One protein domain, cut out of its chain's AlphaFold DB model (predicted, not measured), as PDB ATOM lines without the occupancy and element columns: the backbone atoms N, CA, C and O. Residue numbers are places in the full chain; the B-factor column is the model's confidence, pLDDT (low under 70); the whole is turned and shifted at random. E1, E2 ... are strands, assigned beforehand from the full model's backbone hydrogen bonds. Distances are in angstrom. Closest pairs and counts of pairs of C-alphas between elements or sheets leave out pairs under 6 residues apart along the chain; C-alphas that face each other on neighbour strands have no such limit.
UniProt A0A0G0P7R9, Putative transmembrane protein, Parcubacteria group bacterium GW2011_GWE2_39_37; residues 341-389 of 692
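AT A GLANCE: This is residues 341 to 389 of the 692 residues of the protein "Putative transmembrane protein" of Parcubacteria group bacterium GW2011_GWE2_39_37 (UniProt A0A0G0P7R9). This model has little regular structure: the chain runs to and fro along an elongated body made largely of loops, and its last two passes are the hairpin E2 and E3. Residues 341 to 358 run out and back to the short strand E1, and residues 362 to 376 lead away again. The printed part has 49 residues, no named helix and three strands, E1, E2, E3 in that order; it is all strand, with 14 residues in named elements. It is compact, radius of gyration of the C-alphas 9.4 A, spanning 25 by 16 by 14 A.

IN THESE COORDINATES: Find C-alpha 359 at (15.099, -9.760, 18.529); E1 runs from there to 361, 5.2 A. E2, residues 377 to 381, covers 13.4 A. E3, residues 384 to 389, covers 17.3 A and ends at (0.731, -3.354, 16.611).

HOW THE PARTS SIT: E1 pairs with no named strand, but look at residues 342 to 343, which pair with it antiparallel. The closest C-alphas of E1 and E2, Cys 359 and Cys 381, are 5.8 A apart. E1 and E3 are apart. E2 and E3 are antiparallel at 155 degrees; N 379 and O 386 are within hydrogen-bond range at 3.1 A.

THE WHOLE: The C-alphas farthest apart, Ala 361 and Leu 374, are 26.8 A apart. The printed part has no cut. The link E1 to E2 is long, E2 to E3 tight. Residues 371 to 375 have pLDDT under 70.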
ATOM      1  N   GLY A 341      19.905 -11.046  11.318       80.31
ATOM      2  CA  GLY A 341      19.050 -10.749  12.459       80.31
ATOM      3  C   GLY A 341      17.703 -11.459  12.327       80.31
ATOM      4  O   GLY A 341      17.269 -11.828  11.236       80.31
ATOM      5  N   SER A 342      17.054 -11.721  13.449       84.12
ATOM      6  CA  SER A 342      15.765 -12.407  13.476       84.12
ATOM      7  C   SER A 342      14.876 -11.734  14.496       84.12
ATOM      8  O   SER A 342      15.283 -11.499  15.640       84.12
ATOM      9  N   CYS A 343      13.668 -11.409  14.056       86.94
ATOM     10  CA  CYS A 343      12.671 -10.768  14.883       86.94
ATOM     11  C   CYS A 343      12.323 -11.655  16.088       86.94
ATOM     12  O   CYS A 343      12.423 -12.885  16.049       86.94
ATOM     13  N   GLY A 344      12.039 -11.022  17.221       88.06
ATOM     14  CA  GLY A 344      11.686 -11.715  18.449       88.06
ATOM     15  C   GLY A 344      10.200 -12.056  18.514       88.06
ATOM     16  O   GLY A 344       9.444 -11.778  17.589       88.06
ATOM     17  N   ALA A 345       9.777 -12.663  19.624       89.00
ATOM     18  CA  ALA A 345       8.411 -13.168  19.794       89.00
ATOM     19  C   ALA A 345       7.314 -12.085  19.728       89.00
ATOM     20  O   ALA A 345       6.142 -12.420  19.590       89.00
ATOM     21  N   ASP A 346       7.690 -10.808  19.821       90.56
ATOM     22  CA  ASP A 346       6.789  -9.659  19.724       90.56
ATOM     23  C   ASP A 346       6.470  -9.258  18.266       90.56
ATOM     24  O   ASP A 346       5.585  -8.435  18.036       90.56
ATOM     25  N   ASP A 347       7.174  -9.811  17.275       89.94
ATOM     26  CA  ASP A 347       6.977  -9.501  15.856       89.94
ATOM     27  C   ASP A 347       5.677 -10.090  15.290       89.94
ATOM     28  O   ASP A 347       5.246 -11.188  15.650       89.94
ATOM     29  N   GLY A 348       5.000  -9.304  14.453       78.62
ATOM     30  CA  GLY A 348       3.647  -9.579  13.968       78.62
ATOM     31  C   GLY A 348       2.550  -9.531  15.046       78.62
ATOM     32  O   GLY A 348       1.372  -9.646  14.711       78.62
ATOM     33  N   GLN A 349       2.894  -9.351  16.328       80.38
ATOM     34  CA  GLN A 349       1.938  -9.456  17.431       80.38
ATOM     35  C   GLN A 349       1.149  -8.170  17.691       80.38
ATOM     36  O   GLN A 349       1.597  -7.044  17.457       80.38
ATOM     37  N   ASN A 350      -0.025  -8.369  18.292       75.50
ATOM     38  CA  ASN A 350      -0.837  -7.329  18.913       75.50
ATOM     39  C   ASN A 350      -0.547  -7.253  20.425       75.50
ATOM     40  O   ASN A 350      -1.011  -8.104  21.189       75.50
ATOM     41  N   LEU A 351       0.156  -6.207  20.880       75.31
ATOM     42  CA  LEU A 351       0.640  -6.051  22.263       75.31
ATOM     43  C   LEU A 351       0.017  -4.847  22.986       75.31
ATOM     44  O   LEU A 351      -0.171  -3.785  22.404       75.31
ATOM     45  N   TYR A 352      -0.275  -4.976  24.283       77.62
ATOM     46  CA  TYR A 352      -0.878  -3.886  25.076       77.62
ATOM     47  C   TYR A 352       0.089  -2.727  25.393       77.62
ATOM     48  O   TYR A 352      -0.344  -1.622  25.730       77.62
ATOM     49  N   SER A 353       1.393  -2.969  25.281       83.12
ATOM     50  CA  SER A 353       2.484  -2.031  25.562       83.12
ATOM     51  C   SER A 353       3.538  -2.094  24.461       83.12
ATOM     52  O   SER A 353       3.526  -3.015  23.648       83.12
ATOM     53  N   THR A 354       4.472  -1.138  24.461       86.94
ATOM     54  CA  THR A 354       5.631  -1.143  23.557       86.94
ATOM     55  C   THR A 354       6.364  -2.493  23.594       86.94
ATOM     56  O   THR A 354       6.608  -2.980  24.702       86.94
ATOM     57  N   PRO A 355       6.740  -3.061  22.433       91.38
ATOM     58  CA  PRO A 355       7.503  -4.301  22.324       91.38
ATOM     59  C   PRO A 355       8.778  -4.300  23.173       91.38
ATOM     60  O   PRO A 355       9.448  -3.273  23.311       91.38
ATOM     61  N   THR A 356       9.125  -5.463  23.718       91.06
ATOM     62  CA  THR A 356      10.319  -5.701  24.543       91.06
ATOM     63  C   THR A 356      11.101  -6.941  24.110       91.06
ATOM     64  O   THR A 356      12.331  -6.926  24.179       91.06
ATOM     65  N   ASN A 357      10.448  -7.979  23.577       91.31
ATOM     66  CA  ASN A 357      11.103  -9.156  22.999       91.31
ATOM     67  C   ASN A 357      11.434  -8.893  21.523       91.31
ATOM     68  O   ASN A 357      10.902  -9.541  20.624       91.31
ATOM     69  N   LEU A 358      12.284  -7.892  21.281       89.62
ATOM     70  CA  LEU A 358      12.504  -7.307  19.955       89.62
ATOM     71  C   LEU A 358      13.206  -8.255  18.977       89.62
ATOM     72  O   LEU A 358      12.765  -8.404  17.841       89.62
ATOM     73  N   CYS A 359      14.289  -8.905  19.398       89.12
ATOM     74  CA  CYS A 359      15.099  -9.760  18.529       89.12
ATOM     75  C   CYS A 359      15.379 -11.100  19.203       89.12
ATOM     76  O   CYS A 359      15.777 -11.143  20.366       89.12
ATOM     77  N   THR A 360      15.206 -12.190  18.457       85.38
ATOM     78  CA  THR A 360      15.732 -13.515  18.821       85.38
ATOM     79  C   THR A 360      17.191 -13.665  18.395       85.38
ATOM     80  O   THR A 360      17.957 -14.347  19.075       85.38
ATOM     81  N   ALA A 361      17.599 -12.978  17.324       79.00
ATOM     82  CA  ALA A 361      18.988 -12.873  16.897       79.00
ATOM     83  C   ALA A 361      19.326 -11.440  16.460       79.00
ATOM     84  O   ALA A 361      18.562 -10.810  15.727       79.00
ATOM     85  N   GLY A 362      20.497 -10.952  16.870       79.38
ATOM     86  CA  GLY A 362      21.016  -9.641  16.482       79.38
ATOM     87  C   GLY A 362      20.597  -8.478  17.378       79.38
ATOM     88  O   GLY A 362      19.740  -8.613  18.253       79.38
ATOM     89  N   THR A 363      21.243  -7.327  17.183       84.81
ATOM     90  CA  THR A 363      20.992  -6.122  17.977       84.81
ATOM     91  C   THR A 363      19.696  -5.457  17.530       84.81
ATOM     92  O   THR A 363      19.531  -5.130  16.353       84.81
ATOM     93  N   ALA A 364      18.793  -5.219  18.482       88.25
ATOM     94  CA  ALA A 364      17.589  -4.437  18.252       88.25
ATOM     95  C   ALA A 364      17.918  -2.942  18.155       88.25
ATOM     96  O   ALA A 364      18.571  -2.386  19.043       88.25
ATOM     97  N   THR A 365      17.402  -2.257  17.137       91.50
ATOM     98  CA  THR A 365      17.291  -0.792  17.192       91.50
ATOM     99  C   THR A 365      16.220  -0.374  18.198       91.50
ATOM    100  O   THR A 365      15.317  -1.144  18.522       91.50
ATOM    101  N   SER A 366      16.262   0.884  18.647       91.31
ATOM    102  CA  SER A 366      15.152   1.484  19.394       91.31
ATOM    103  C   SER A 366      13.827   1.318  18.645       91.31
ATOM    104  O   SER A 366      13.773   1.578  17.438       91.31
ATOM    105  N   VAL A 367      12.765   0.944  19.359       92.50
ATOM    106  CA  VAL A 367      11.412   0.902  18.796       92.50
ATOM    107  C   VAL A 367      10.981   2.314  18.404       92.50
ATOM    108  O   VAL A 367      11.045   3.247  19.204       92.50
ATOM    109  N   SER A 368      10.538   2.451  17.162       89.69
ATOM    110  CA  SER A 368       9.938   3.654  16.586       89.69
ATOM    111  C   SER A 368       8.446   3.427  16.330       89.69
ATOM    112  O   SER A 368       8.004   2.282  16.284       89.69
ATOM    113  N   GLY A 369       7.666   4.497  16.170       83.38
ATOM    114  CA  GLY A 369       6.207   4.413  16.024       83.38
ATOM    115  C   GLY A 369       5.450   4.367  17.358       83.38
ATOM    116  O   GLY A 369       6.043   4.236  18.429       83.38
ATOM    117  N   ASP A 370       4.126   4.507  17.295       77.94
ATOM    118  CA  ASP A 370       3.227   4.560  18.464       77.94
ATOM    119  C   ASP A 370       2.382   3.284  18.655       77.94
ATOM    120  O   ASP A 370       1.721   3.122  19.687       77.94
ATOM    121  N   GLY A 371       2.452   2.362  17.689       69.94
ATOM    122  CA  GLY A 371       1.742   1.086  17.686       69.94
ATOM    123  C   GLY A 371       0.385   1.123  16.978       69.94
ATOM    124  O   GLY A 371      -0.261   0.084  16.875       69.94
ATOM    125  N   SER A 372      -0.065   2.275  16.476       64.25
ATOM    126  CA  SER A 372      -1.338   2.398  15.753       64.25
ATOM    127  C   SER A 372      -1.353   1.659  14.405       64.25
ATOM    128  O   SER A 372      -0.323   1.228  13.882       64.25
ATOM    129  N   ALA A 373      -2.539   1.551  13.794       55.59
ATOM    130  CA  ALA A 373      -2.695   0.991  12.450       55.59
ATOM    131  C   ALA A 373      -1.824   1.715  11.396       55.59
ATOM    132  O   ALA A 373      -1.203   1.064  10.550       55.59
ATOM    133  N   LEU A 374      -1.734   3.050  11.485       57.06
ATOM    134  CA  LEU A 374      -0.988   3.909  10.555       57.06
ATOM    135  C   LEU A 374       0.509   4.014  10.895       57.06
ATOM    136  O   LEU A 374       1.336   4.152   9.995       57.06
ATOM    137  N   ASN A 375       0.863   3.926  12.179       66.50
ATOM    138  CA  ASN A 375       2.229   4.084  12.679       66.50
ATOM    139  C   ASN A 375       2.595   2.950  13.664       66.50
ATOM    140  O   ASN A 375       2.817   3.204  14.855       66.50
ATOM    141  N   PRO A 376       2.630   1.684  13.191       79.75
ATOM    142  CA  PRO A 376       2.924   0.531  14.036       79.75
ATOM    143  C   PRO A 376       4.307   0.653  14.670       79.75
ATOM    144  O   PRO A 376       5.173   1.369  14.162       79.75
ATOM    145  N   TRP A 377       4.532  -0.084  15.755       89.31
ATOM    146  CA  TRP A 377       5.863  -0.187  16.328       89.31
ATOM    147  C   TRP A 377       6.783  -0.869  15.327       89.31
ATOM    148  O   TRP A 377       6.459  -1.942  14.827       89.31
ATOM    149  N   ARG A 378       7.918  -0.242  15.027       89.31
ATOM    150  CA  ARG A 378       8.922  -0.737  14.085       89.31
ATOM    151  C   ARG A 378      10.295  -0.684  14.716       89.31
ATOM    152  O   ARG A 378      10.693   0.339  15.278       89.31
ATOM    153  N   TRP A 379      11.033  -1.765  14.561       93.38
ATOM    154  CA  TRP A 379      12.444  -1.855  14.899       93.38
ATOM    155  C   TRP A 379      13.139  -2.714  13.843       93.38
ATOM    156  O   TRP A 379      12.496  -3.276  12.955       93.38
ATOM    157  N   THR A 380      14.461  -2.801  13.915       89.38
ATOM    158  CA  THR A 380      15.222  -3.745  13.100       89.38
ATOM    159  C   THR A 380      16.117  -4.597  13.982       89.38
ATOM    160  O   THR A 380      16.595  -4.128  15.016       89.38
ATOM    161  N   CYS A 381      16.339  -5.836  13.558       87.75
ATOM    162  CA  CYS A 381      17.315  -6.762  14.119       87.75
ATOM    163  C   CYS A 381      18.425  -6.926  13.079       87.75
ATOM    164  O   CYS A 381      18.182  -7.534  12.042       87.75
ATOM    165  N   GLU A 382      19.604  -6.325  13.291       84.44
ATOM    166  CA  GLU A 382      20.706  -6.283  12.294       84.44
ATOM    167  C   GLU A 382      20.229  -5.982  10.850       84.44
ATOM    168  O   GLU A 382      20.620  -6.637   9.884       84.44
ATOM    169  N   GLY A 383      19.326  -5.006  10.701       78.19
ATOM    170  CA  GLY A 383      18.767  -4.592   9.408       78.19
ATOM    171  C   GLY A 383      17.553  -5.386   8.904       78.19
ATOM    172  O   GLY A 383      16.921  -4.943   7.946       78.19
ATOM    173  N   VAL A 384      17.166  -6.495   9.541       84.56
ATOM    174  CA  VAL A 384      15.879  -7.163   9.272       84.56
ATOM    175  C   VAL A 384      14.756  -6.361   9.922       84.56
ATOM    176  O   VAL A 384      14.791  -6.127  11.128       84.56
ATOM    177  N   SER A 385      13.787  -5.910   9.124       87.94
ATOM    178  CA  SER A 385      12.650  -5.103   9.584       87.94
ATOM    179  C   SER A 385      11.616  -5.946  10.318       87.94
ATOM    180  O   SER A 385      11.088  -6.894   9.746       87.94
ATOM    181  N   CYS A 386      11.281  -5.530  11.536       89.19
ATOM    182  CA  CYS A 386      10.296  -6.163  12.404       89.19
ATOM    183  C   CYS A 386       9.230  -5.133  12.806       89.19
ATOM    184  O   CYS A 386       9.512  -3.928  12.888       89.19
ATOM    185  N   SER A 387       8.002  -5.577  13.066       88.94
ATOM    186  CA  SER A 387       6.927  -4.694  13.509       88.94
ATOM    187  C   SER A 387       5.863  -5.369  14.364       88.94
ATOM    188  O   SER A 387       5.521  -6.528  14.165       88.94
ATOM    189  N   ALA A 388       5.274  -4.588  15.264       81.38
ATOM    190  CA  ALA A 388       4.154  -4.988  16.107       81.38
ATOM    191  C   ALA A 388       3.085  -3.893  16.123       81.38
ATOM    192  O   ALA A 388       3.362  -2.712  15.888       81.38
ATOM    193  N   ARG A 389       1.858  -4.275  16.461       79.69
ATOM    194  CA  ARG A 389       0.731  -3.354  16.611       79.69
ATOM    195  C   ARG A 389       0.236  -3.317  18.051       79.69
ATOM    196  O   ARG A 389       0.464  -4.226  18.848       79.69
TER     197      ARG A 389